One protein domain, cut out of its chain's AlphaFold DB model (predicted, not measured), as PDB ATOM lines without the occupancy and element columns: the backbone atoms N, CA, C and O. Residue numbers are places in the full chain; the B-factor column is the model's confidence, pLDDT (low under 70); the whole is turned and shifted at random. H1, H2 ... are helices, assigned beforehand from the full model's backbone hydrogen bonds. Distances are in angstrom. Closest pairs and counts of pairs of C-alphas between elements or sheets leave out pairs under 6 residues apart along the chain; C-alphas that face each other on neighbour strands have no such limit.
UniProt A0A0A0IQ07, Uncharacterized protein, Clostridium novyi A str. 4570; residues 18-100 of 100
ATOM      1  N   HIS A  18      -5.934  58.785  22.672       62.34
ATOM      2  CA  HIS A  18      -6.039  58.434  21.255       62.34
ATOM      3  C   HIS A  18      -6.037  56.912  21.038       62.34
ATOM      4  O   HIS A  18      -6.770  56.390  20.200       62.34
ATOM      5  N   LEU A  19      -5.264  56.164  21.833       62.75
ATOM      6  CA  LEU A  19      -5.262  54.698  21.804       62.75
ATOM      7  C   LEU A  19      -6.626  54.123  22.212       62.75
ATOM      8  O   LEU A  19      -7.112  53.173  21.598       62.75
ATOM      9  N   LYS A  20      -7.247  54.706  23.246       66.00
ATOM     10  CA  LYS A  20      -8.576  54.314  23.738       66.00
ATOM     11  C   LYS A  20      -9.664  54.613  22.707       66.00
ATOM     12  O   LYS A  20     -10.570  53.798  22.519       66.00
ATOM     13  N   GLU A  21      -9.567  55.745  22.021       67.12
ATOM     14  CA  GLU A  21     -10.473  56.124  20.932       67.12
ATOM     15  C   GLU A  21     -10.326  55.180  19.733       67.12
ATOM     16  O   GLU A  21     -11.328  54.622  19.279       67.12
ATOM     17  N   CYS A  22      -9.094  54.879  19.303       65.19
ATOM     18  CA  CYS A  22      -8.831  53.883  18.258       65.19
ATOM     19  C   CYS A  22      -9.361  52.491  18.642       65.19
ATOM     20  O   CYS A  22      -9.950  51.805  17.808       65.19
ATOM     21  N   PHE A  23      -9.205  52.073  19.903       65.88
ATOM     22  CA  PHE A  23      -9.722  50.789  20.389       65.88
ATOM     23  C   PHE A  23     -11.259  50.751  20.452       65.88
ATOM     24  O   PHE A  23     -11.884  49.728  20.176       65.88
ATOM     25  N   THR A  24     -11.895  51.880  20.758       71.88
ATOM     26  CA  THR A  24     -13.359  51.991  20.733       71.88
ATOM     27  C   THR A  24     -13.877  51.938  19.295       71.88
ATOM     28  O   THR A  24     -14.784  51.160  18.994       71.88
ATOM     29  N   ALA A  25     -13.248  52.682  18.379       69.75
ATOM     30  CA  ALA A  25     -13.551  52.628  16.949       69.75
ATOM     31  C   ALA A  25     -13.364  51.210  16.379       69.75
ATOM     32  O   ALA A  25     -14.183  50.748  15.580       69.75
ATOM     33  N   PHE A  26     -12.345  50.487  16.853       69.00
ATOM     34  CA  PHE A  26     -12.090  49.089  16.513       69.00
ATOM     35  C   PHE A  26     -13.270  48.174  16.874       69.00
ATOM     36  O   PHE A  26     -13.749  47.421  16.022       69.00
ATOM     37  N   ILE A  27     -13.782  48.259  18.105       73.00
ATOM     38  CA  ILE A  27     -14.940  47.464  18.549       73.00
ATOM     39  C   ILE A  27     -16.191  47.830  17.739       73.00
ATOM     40  O   ILE A  27     -16.914  46.941  17.285       73.00
ATOM     41  N   CYS A  28     -16.427  49.120  17.498       76.69
ATOM     42  CA  CYS A  28     -17.570  49.582  16.708       76.69
ATOM     43  C   CYS A  28     -17.556  49.007  15.283       76.69
ATOM     44  O   CYS A  28     -18.572  48.510  14.798       76.69
ATOM     45  N   LEU A  29     -16.399  49.007  14.623       73.31
ATOM     46  CA  LEU A  29     -16.242  48.483  13.267       73.31
ATOM     47  C   LEU A  29     -16.407  46.956  13.181       73.31
ATOM     48  O   LEU A  29     -16.968  46.445  12.203       73.31
ATOM     49  N   GLN A  30     -15.972  46.226  14.212       70.12
ATOM     50  CA  GLN A  30     -16.220  44.787  14.352       70.12
ATOM     51  C   GLN A  30     -17.727  44.503  14.462       70.12
ATOM     52  O   GLN A  30     -18.257  43.667  13.725       70.12
ATOM     53  N   LEU A  31     -18.439  45.250  15.313       76.06
ATOM     54  CA  LEU A  31     -19.888  45.111  15.496       76.06
ATOM     55  C   LEU A  31     -20.672  45.441  14.219       76.06
ATOM     56  O   LEU A  31     -21.581  44.693  13.857       76.06
ATOM     57  N   ILE A  32     -20.291  46.502  13.498       78.12
ATOM     58  CA  ILE A  32     -20.909  46.857  12.210       78.12
ATOM     59  C   ILE A  32     -20.711  45.729  11.193       78.12
ATOM     60  O   ILE A  32     -21.661  45.339  10.516       78.12
ATOM     61  N   SER A  33     -19.509  45.158  11.112       69.00
ATOM     62  CA  SER A  33     -19.216  44.060  10.179       69.00
ATOM     63  C   SER A  33     -20.061  42.817  10.469       69.00
ATOM     64  O   SER A  33     -20.621  42.214   9.549       69.00
ATOM     65  N   VAL A  34     -20.217  42.464  11.749       75.69
ATOM     66  CA  VAL A  34     -21.079  41.354  12.185       75.69
ATOM     67  C   VAL A  34     -22.547  41.646  11.872       75.69
ATOM     68  O   VAL A  34     -23.238  40.782  11.329       75.69
ATOM     69  N   TYR A  35     -23.019  42.862  12.150       77.75
ATOM     70  CA  TYR A  35     -24.385  43.278  11.838       77.75
ATOM     71  C   TYR A  35     -24.678  43.188  10.339       77.75
ATOM     72  O   TYR A  35     -25.665  42.573   9.944       77.75
ATOM     73  N   VAL A  36     -23.795  43.729   9.494       73.12
ATOM     74  CA  VAL A  36     -23.924  43.669   8.031       73.12
ATOM     75  C   VAL A  36     -23.960  42.218   7.545       73.12
ATOM     76  O   VAL A  36     -24.784  41.873   6.696       73.12
ATOM     77  N   PHE A  37     -23.120  41.348   8.109       72.38
ATOM     78  CA  PHE A  37     -23.104  39.927   7.768       72.38
ATOM     79  C   PHE A  37     -24.431  39.226   8.099       72.38
ATOM     80  O   PHE A  37     -25.017  38.568   7.233       72.38
ATOM     81  N   TYR A  38     -24.942  39.392   9.322       73.44
ATOM     82  CA  TYR A  38     -26.224  38.804   9.722       73.44
ATOM     83  C   TYR A  38     -27.398  39.398   8.949       73.44
ATOM     84  O   TYR A  38     -28.274  38.661   8.497       73.44
ATOM     85  N   TRP A  39     -27.396  40.711   8.730       71.12
ATOM     86  CA  TRP A  39     -28.435  41.394   7.970       71.12
ATOM     87  C   TRP A  39     -28.519  40.885   6.528       71.12
ATOM     88  O   TRP A  39     -29.612  40.606   6.029       71.12
ATOM     89  N   ASN A  40     -27.369  40.688   5.875       70.19
ATOM     90  CA  ASN A  40     -27.312  40.123   4.528       70.19
ATOM     91  C   ASN A  40     -27.786  38.656   4.497       70.19
ATOM     92  O   ASN A  40     -28.407  38.234   3.524       70.19
ATOM     93  N   LYS A  41     -27.553  37.882   5.570       71.69
ATOM     94  CA  LYS A  41     -28.034  36.495   5.693       71.69
ATOM     95  C   LYS A  41     -29.558  36.416   5.842       71.69
ATOM     96  O   LYS A  41     -30.175  35.564   5.208       71.69
ATOM     97  N   THR A  42     -30.161  37.294   6.641       72.38
ATOM     98  CA  THR A  42     -31.609  37.286   6.932       72.38
ATOM     99  C   THR A  42     -32.450  37.889   5.801       72.38
ATOM    100  O   THR A  42     -33.623  37.558   5.654       72.38
ATOM    101  N   HIS A  43     -31.873  38.767   4.976       67.31
ATOM    102  CA  HIS A  43     -32.589  39.482   3.913       67.31
ATOM    103  C   HIS A  43     -32.029  39.214   2.509       67.31
ATOM    104  O   HIS A  43     -31.970  40.128   1.683       67.31
ATOM    105  N   LYS A  44     -31.645  37.960   2.234       65.31
ATOM    106  CA  LYS A  44     -31.014  37.535   0.972       65.31
ATOM    107  C   LYS A  44     -31.783  37.949  -0.292       65.31
ATOM    108  O   LYS A  44     -31.152  38.280  -1.295       65.31
ATOM    109  N   ASP A  45     -33.111  37.997  -0.220       73.06
ATOM    110  CA  ASP A  45     -33.978  38.240  -1.382       73.06
ATOM    111  C   ASP A  45     -34.238  39.732  -1.657       73.06
ATOM    112  O   ASP A  45     -34.750  40.105  -2.714       73.06
ATOM    113  N   ASN A  46     -33.860  40.626  -0.735       76.06
ATOM    114  CA  ASN A  46     -34.123  42.057  -0.881       76.06
ATOM    115  C   ASN A  46     -32.929  42.788  -1.525       76.06
ATOM    116  O   ASN A  46     -31.940  43.121  -0.863       76.06
ATOM    117  N   LYS A  47     -33.054  43.099  -2.825       73.62
ATOM    118  CA  LYS A  47     -32.027  43.808  -3.618       73.62
ATOM    119  C   LYS A  47     -31.561  45.125  -2.986       73.62
ATOM    120  O   LYS A  47     -30.364  45.402  -2.996       73.62
ATOM    121  N   PHE A  48     -32.468  45.919  -2.413       72.75
ATOM    122  CA  PHE A  48     -32.126  47.218  -1.823       72.75
ATOM    123  C   PHE A  48     -31.270  47.056  -0.559       72.75
ATOM    124  O   PHE A  48     -30.228  47.697  -0.410       72.75
ATOM    125  N   LYS A  49     -31.638  46.110   0.315       70.44
ATOM    126  CA  LYS A  49     -30.866  45.789   1.527       70.44
ATOM    127  C   LYS A  49     -29.484  45.209   1.207       70.44
ATOM    128  O   LYS A  49     -28.529  45.492   1.934       70.44
ATOM    129  N   LYS A  50     -29.353  44.460   0.106       69.69
ATOM    130  CA  LYS A  50     -28.065  43.938  -0.380       69.69
ATOM    131  C   LYS A  50     -27.118  45.062  -0.815       69.69
ATOM    132  O   LYS A  50     -25.935  45.019  -0.487       69.69
ATOM    133  N   ILE A  51     -27.632  46.090  -1.498       75.62
ATOM    134  CA  ILE A  51     -26.844  47.270  -1.895       75.62
ATOM    135  C   ILE A  51     -26.372  48.039  -0.656       75.62
ATOM    136  O   ILE A  51     -25.177  48.291  -0.527       75.62
ATOM    137  N   ILE A  52     -27.273  48.333   0.287       77.00
ATOM    138  CA  ILE A  52     -26.924  49.041   1.532       77.00
ATOM    139  C   ILE A  52     -25.854  48.282   2.328       77.00
ATOM    140  O   ILE A  52     -24.882  48.882   2.779       77.00
ATOM    141  N   SER A  53     -25.992  46.960   2.446       69.94
ATOM    142  CA  SER A  53     -25.021  46.106   3.146       69.94
ATOM    143  C   SER A  53     -23.636  46.162   2.497       69.94
ATOM    144  O   SER A  53     -22.631  46.281   3.195       69.94
ATOM    145  N   LYS A  54     -23.571  46.142   1.158       72.44
ATOM    146  CA  LYS A  54     -22.308  46.292   0.420       72.44
ATOM    147  C   LYS A  54     -21.676  47.667   0.631       72.44
ATOM    148  O   LYS A  54     -20.473  47.742   0.854       72.44
ATOM    149  N   VAL A  55     -22.470  48.738   0.592       77.25
ATOM    150  CA  VAL A  55     -21.973  50.107   0.813       77.25
ATOM    151  C   VAL A  55     -21.434  50.267   2.235       77.25
ATOM    152  O   VAL A  55     -20.299  50.707   2.401       77.25
ATOM    153  N   LEU A  56     -22.187  49.839   3.254       75.69
ATOM    154  CA  LEU A  56     -21.739  49.855   4.654       75.69
ATOM    155  C   LEU A  56     -20.441  49.072   4.852       75.69
ATOM    156  O   LEU A  56     -19.555  49.518   5.579       75.69
ATOM    157  N   TYR A  57     -20.310  47.930   4.181       74.62
ATOM    158  CA  TYR A  57     -19.102  47.119   4.232       74.62
ATOM    159  C   TYR A  57     -17.889  47.825   3.595       74.62
ATOM    160  O   TYR A  57     -16.808  47.839   4.184       74.62
ATOM    161  N   ILE A  58     -18.057  48.455   2.426       76.56
ATOM    162  CA  ILE A  58     -16.990  49.227   1.765       76.56
ATOM    163  C   ILE A  58     -16.548  50.397   2.648       76.56
ATOM    164  O   ILE A  58     -15.354  50.565   2.883       76.56
ATOM    165  N   VAL A  59     -17.501  51.171   3.174       77.19
ATOM    166  CA  VAL A  59     -17.208  52.311   4.056       77.19
ATOM    167  C   VAL A  59     -16.472  51.847   5.315       77.19
ATOM    168  O   VAL A  59     -15.452  52.428   5.675       77.19
ATOM    169  N   SER A  60     -16.920  50.753   5.939       72.69
ATOM    170  CA  SER A  60     -16.269  50.194   7.133       72.69
ATOM    171  C   SER A  60     -14.830  49.743   6.857       72.69
ATOM    172  O   SER A  60     -13.949  49.987   7.678       72.69
ATOM    173  N   ASN A  61     -14.566  49.152   5.686       72.19
ATOM    174  CA  ASN A  61     -13.208  48.785   5.271       72.19
ATOM    175  C   ASN A  61     -12.296  49.989   5.085       72.19
ATOM    176  O   ASN A  61     -11.153  49.962   5.533       72.19
ATOM    177  N   ILE A  62     -12.787  51.034   4.417       77.31
ATOM    178  CA  ILE A  62     -12.005  52.251   4.191       77.31
ATOM    179  C   ILE A  62     -11.595  52.847   5.543       77.31
ATOM    180  O   ILE A  62     -10.416  53.125   5.756       77.31
ATOM    181  N   ILE A  63     -12.539  52.955   6.484       76.88
ATOM    182  CA  ILE A  63     -12.266  53.462   7.837       76.88
ATOM    183  C   ILE A  63     -11.251  52.568   8.567       76.88
ATOM    184  O   ILE A  63     -10.332  53.081   9.202       76.88
ATOM    185  N   ALA A  64     -11.363  51.242   8.453       72.06
ATOM    186  CA  ALA A  64     -10.419  50.319   9.080       72.06
ATOM    187  C   ALA A  64      -8.990  50.453   8.527       72.06
ATOM    188  O   ALA A  64      -8.034  50.390   9.297       72.06
ATOM    189  N   VAL A  65      -8.831  50.678   7.218       74.12
ATOM    190  CA  VAL A  65      -7.516  50.924   6.602       74.12
ATOM    191  C   VAL A  65      -6.919  52.240   7.096       74.12
ATOM    192  O   VAL A  65      -5.740  52.269   7.446       74.12
ATOM    193  N   PHE A  66      -7.719  53.308   7.185       75.38
ATOM    194  CA  PHE A  66      -7.254  54.579   7.745       75.38
ATOM    195  C   PHE A  66      -6.798  54.427   9.198       75.38
ATOM    196  O   PHE A  66      -5.676  54.812   9.517       75.38
ATOM    197  N   LEU A  67      -7.599  53.769  10.042       69.69
ATOM    198  CA  LEU A  67      -7.224  53.469  11.427       69.69
ATOM    199  C   LEU A  67      -5.964  52.602  11.515       69.69
ATOM    200  O   LEU A  67      -5.137  52.811  12.397       69.69
ATOM    201  N   PHE A  68      -5.784  51.640  10.609       70.88
ATOM    202  CA  PHE A  68      -4.582  50.809  10.578       70.88
ATOM    203  C   PHE A  68      -3.323  51.624  10.257       70.88
ATOM    204  O   PHE A  68      -2.302  51.463  10.927       70.88
ATOM    205  N   ILE A  69      -3.393  52.512   9.261       72.19
ATOM    206  CA  ILE A  69      -2.287  53.408   8.898       72.19
ATOM    207  C   ILE A  69      -1.965  54.338  10.072       72.19
ATOM    208  O   ILE A  69      -0.802  54.482  10.445       72.19
ATOM    209  N   GLU A  70      -2.994  54.910  10.692       69.06
ATOM    210  CA  GLU A  70      -2.862  55.824  11.823       69.06
ATOM    211  C   GLU A  70      -2.214  55.124  13.030       69.06
ATOM    212  O   GLU A  70      -1.158  55.537  13.512       69.06
ATOM    213  N   VAL A  71      -2.742  53.972  13.452       65.38
ATOM    214  CA  VAL A  71      -2.160  53.161  14.534       65.38
ATOM    215  C   VAL A  71      -0.742  52.684  14.187       65.38
ATOM    216  O   VAL A  71       0.118  52.622  15.068       65.38
ATOM    217  N   GLY A  72      -0.455  52.372  12.922       65.94
ATOM    218  CA  GLY A  72       0.877  51.969  12.464       65.94
ATOM    219  C   GLY A  72       1.925  53.082  12.567       65.94
ATOM    220  O   GLY A  72       3.068  52.809  12.958       65.94
ATOM    221  N   LEU A  73       1.529  54.322  12.265       65.94
ATOM    222  CA  LEU A  73       2.377  55.514  12.350       65.94
ATOM    223  C   LEU A  73       2.585  55.976  13.799       65.94
ATOM    224  O   LEU A  73       3.711  56.303  14.173       65.94
ATOM    225  N   TYR A  74       1.536  55.956  14.626       63.22
ATOM    226  CA  TYR A  74       1.592  56.491  15.992       63.22
ATOM    227  C   TYR A  74       2.035  55.475  17.051       63.22
ATOM    228  O   TYR A  74       2.545  55.868  18.102       63.22
ATOM    229  N   THR A  75       1.888  54.168  16.809       62.16
ATOM    230  CA  THR A  75       2.215  53.145  17.815       62.16
ATOM    231  C   THR A  75       3.480  52.363  17.450       62.16
ATOM    232  O   THR A  75       3.591  51.740  16.391       62.16
ATOM    233  N   LYS A  76       4.463  52.358  18.364       64.19
ATOM    234  CA  LYS A  76       5.635  51.457  18.312       64.19
ATOM    235  C   LYS A  76       5.345  50.077  18.906       64.19
ATOM    236  O   LYS A  76       6.175  49.179  18.805       64.19
ATOM    237  N   SER A  77       4.186  49.901  19.545       66.56
ATOM    238  CA  SER A  77       3.849  48.642  20.198       66.56
ATOM    239  C   SER A  77       3.508  47.582  19.145       66.56
ATOM    240  O   SER A  77       2.567  47.732  18.358       66.56
ATOM    241  N   LEU A  78       4.269  46.492  19.158       67.62
ATOM    242  CA  LEU A  78       4.020  45.317  18.331       67.62
ATOM    243  C   LEU A  78       2.606  44.725  18.529       67.62
ATOM    244  O   LEU A  78       1.991  44.382  17.520       67.62
ATOM    245  N   PRO A  79       2.037  44.673  19.758       65.75
ATOM    246  CA  PRO A  79       0.682  44.169  19.970       65.75
ATOM    247  C   PRO A  79      -0.377  44.960  19.201       65.75
ATOM    248  O   PRO A  79      -1.161  44.355  18.482       65.75
ATOM    249  N   LEU A  80      -0.370  46.300  19.265       64.88
ATOM    250  CA  LEU A  80      -1.369  47.108  18.548       64.88
ATOM    251  C   LEU A  80      -1.267  46.985  17.028       64.88
ATOM    252  O   LEU A  80      -2.293  46.934  16.350       64.88
ATOM    253  N   ARG A  81      -0.045  46.881  16.494       67.06
ATOM    254  CA  ARG A  81       0.167  46.628  15.062       67.06
ATOM    255  C   ARG A  81      -0.414  45.279  14.647       67.06
ATOM    256  O   ARG A  81      -1.062  45.195  13.606       67.06
ATOM    257  N   LEU A  82      -0.232  44.249  15.474       70.88
ATOM    258  CA  LEU A  82      -0.784  42.917  15.231       70.88
ATOM    259  C   LEU A  82      -2.319  42.934  15.266       70.88
ATOM    260  O   LEU A  82      -2.955  42.393  14.365       70.88
ATOM    261  N   THR A  83      -2.916  43.616  16.248       69.75
ATOM    262  CA  THR A  83      -4.376  43.739  16.380       69.75
ATOM    263  C   THR A  83      -4.995  44.450  15.175       69.75
ATOM    264  O   THR A  83      -6.009  43.997  14.641       69.75
ATOM    265  N   GLY A  84      -4.363  45.528  14.700       68.88
ATOM    266  CA  GLY A  84      -4.784  46.219  13.483       68.88
ATOM    267  C   GLY A  84      -4.686  45.332  12.235       68.88
ATOM    268  O   GLY A  84      -5.606  45.309  11.420       68.88
ATOM    269  N   LEU A  85      -3.622  44.532  12.116       73.88
ATOM    270  CA  LEU A  85      -3.447  43.601  10.996       73.88
ATOM    271  C   LEU A  85      -4.541  42.517  11.001       73.88
ATOM    272  O   LEU A  85      -5.164  42.252   9.972       73.88
ATOM    273  N   CYS A  86      -4.832  41.936  12.171       73.06
ATOM    274  CA  CYS A  86      -5.908  40.957  12.351       73.06
ATOM    275  C   CYS A  86      -7.279  41.507  11.933       73.06
ATOM    276  O   CYS A  86      -8.094  40.765  11.389       73.06
ATOM    277  N   MET A  87      -7.534  42.800  12.138       71.69
ATOM    278  CA  MET A  87      -8.780  43.446  11.724       71.69
ATOM    279  C   MET A  87      -8.913  43.572  10.212       71.69
ATOM    280  O   MET A  87      -9.979  43.268   9.683       71.69
ATOM    281  N   VAL A  88      -7.844  43.963   9.515       72.31
ATOM    282  CA  VAL A  88      -7.844  44.017   8.045       72.31
ATOM    283  C   VAL A  88      -8.133  42.627   7.468       72.31
ATOM    284  O   VAL A  88      -8.971  42.486   6.576       72.31
ATOM    285  N   PHE A  89      -7.527  41.577   8.036       76.44
ATOM    286  CA  PHE A  89      -7.821  40.192   7.656       76.44
ATOM    287  C   PHE A  89      -9.264  39.769   7.975       76.44
ATOM    288  O   PHE A  89      -9.926  39.139   7.142       76.44
ATOM    289  N   PHE A  90      -9.778  40.110   9.158       74.56
ATOM    290  CA  PHE A  90     -11.144  39.777   9.565       74.56
ATOM    291  C   PHE A  90     -12.190  40.466   8.685       74.56
ATOM    292  O   PHE A  90     -13.125  39.823   8.210       74.56
ATOM    293  N   MET A  91     -12.011  41.754   8.396       69.75
ATOM    294  CA  MET A  91     -12.896  42.439   7.464       69.75
ATOM    295  C   MET A  91     -12.788  41.815   6.079       69.75
ATOM    296  O   MET A  91     -13.804  41.362   5.566       69.75
ATOM    297  N   GLY A  92     -11.580  41.662   5.525       69.94
ATOM    298  CA  GLY A  92     -11.374  41.059   4.205       69.94
ATOM    299  C   GLY A  92     -12.046  39.687   4.041       69.94
ATOM    300  O   GLY A  92     -12.677  39.424   3.013       69.94
ATOM    301  N   THR A  93     -11.990  38.838   5.069       74.06
ATOM    302  CA  THR A  93     -12.675  37.531   5.074       74.06
ATOM    303  C   THR A  93     -14.199  37.655   5.120       74.06
ATOM    304  O   THR A  93     -14.880  36.932   4.385       74.06
ATOM    305  N   ILE A  94     -14.754  38.590   5.900       70.31
ATOM    306  CA  ILE A  94     -16.195  38.896   5.880       70.31
ATOM    307  C   ILE A  94     -16.629  39.425   4.508       70.31
ATOM    308  O   ILE A  94     -17.651  38.987   3.983       70.31
ATOM    309  N   GLY A  95     -15.851  40.311   3.888       64.31
ATOM    310  CA  GLY A  95     -16.169  40.854   2.566       64.31
ATOM    311  C   GLY A  95     -16.203  39.835   1.467       64.31
ATOM    312  O   GLY A  95     -17.122  39.854   0.652       64.31
ATOM    313  N   LYS A  96     -15.228  38.925   1.466       68.12
ATOM    314  CA  LYS A  96     -15.218  37.811   0.522       68.12
ATOM    315  C   LYS A  96     -16.517  37.001   0.640       68.12
ATOM    316  O   LYS A  96     -17.184  36.784  -0.364       68.12
ATOM    317  N   LYS A  97     -16.942  36.694   1.871       67.19
ATOM    318  CA  LYS A  97     -18.214  36.008   2.168       67.19
ATOM    319  C   LYS A  97     -19.479  36.793   1.794       67.19
ATOM    320  O   LYS A  97     -20.526  36.184   1.628       67.19
ATOM    321  N   LEU A  98     -19.421  38.124   1.733       63.75
ATOM    322  CA  LEU A  98     -20.542  38.984   1.321       63.75
ATOM    323  C   LEU A  98     -20.638  39.156  -0.204       63.75
ATOM    324  O   LEU A  98     -21.686  39.572  -0.711       63.75
ATOM    325  N   SER A  99     -19.533  38.926  -0.918       57.56
ATOM    326  CA  SER A  99     -19.472  39.022  -2.376       57.56
ATOM    327  C   SER A  99     -19.956  37.751  -3.076       57.56
ATOM    328  O   SER A  99     -20.442  37.860  -4.203       57.56
ATOM    329  N   GLU A 100     -19.811  36.595  -2.424       57.28
ATOM    330  CA  GLU A 100     -20.414  35.307  -2.807       57.28
ATOM    331  C   GLU A 100     -21.941  35.312  -2.589       57.28
ATOM    332  O   GLU A 100     -22.669  34.822  -3.482       57.28
TER     333      GLU A 100
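This is residues 18 to 100 of the 100 residues of an uncharacterized protein of Clostridium novyi A str. 4570 (UniProt A0A0A0IQ07). Look for a slender three-helix bundle: H1, H2 and H3 stand side by side along one long axis, their centres at the corners of a triangle, and the chain turns back at each end of the rod through a tight link. H1 and H3 come together over only a part of their lengths, and residues 42 to 48, at the turn from H1 to H2, stick out at one end. The printed part has 83 residues with three named helices, in the order H1, H2, H3, and no named strand; the class is all helix. The whole is only just compact, close to loose, with a radius of gyration of the C-alphas of 13.8 A, and it spans 46 by 20 by 15 A.

Find C-alpha 18 at (-6.039, 58.434, 21.255), where H1 begins; it holds residues 18 to 42 and measures 36.1 A from first to last C-alpha. Go on to C-alpha 47 at (-32.027, 43.808, -3.618), where H2, residues 47 to 74, sets out on its 40.9 A; with 28 residues it is the longest helix. H3, residues 78 to 99, measures 31.9 A and ends at C-alpha 99, at (-19.472, 39.022, -2.376).

The three helices form an up and down bundle, in which each runs against the one before it in the chain. Start with H1 and H2, a helical hairpin: they touch, with the C-alphas of Val 36 and Ser 53 closest at 5.6 A, and run opposite ways at a shallow tilt of 21 degrees. H2 and H3 form the second helical hairpin, and their closest C-alphas are those of Phe 68 and Gly 84, 5.4 A apart. These two run opposite ways at a shallow tilt of 16 degrees. H1 touches H3 with residues 33 to 40 alone, and H3 touches H1 with residues 91 to 98 alone; the closest C-alphas are those of Phe 37 and Leu 98, 7.0 A apart. H1 and H3 run the same way at a shallow tilt of 18 degrees. In H1, H2 and H3 every O i to N i+4 pair is within hydrogen-bond range.

The two C-alphas farthest apart are those of Asp 45 and Lys 76, 46.2 A, one in each link. The printed part has no cut, and both links are tight, with 4 residues from H1 to H2 and 3 from H2 to H3. Read the B-factor column for the model's confidence: the mean pLDDT of the printed part is 70.5, and 36 residues are under 70, among them residues 18 to 23, 70 to 81 and 95 to 100.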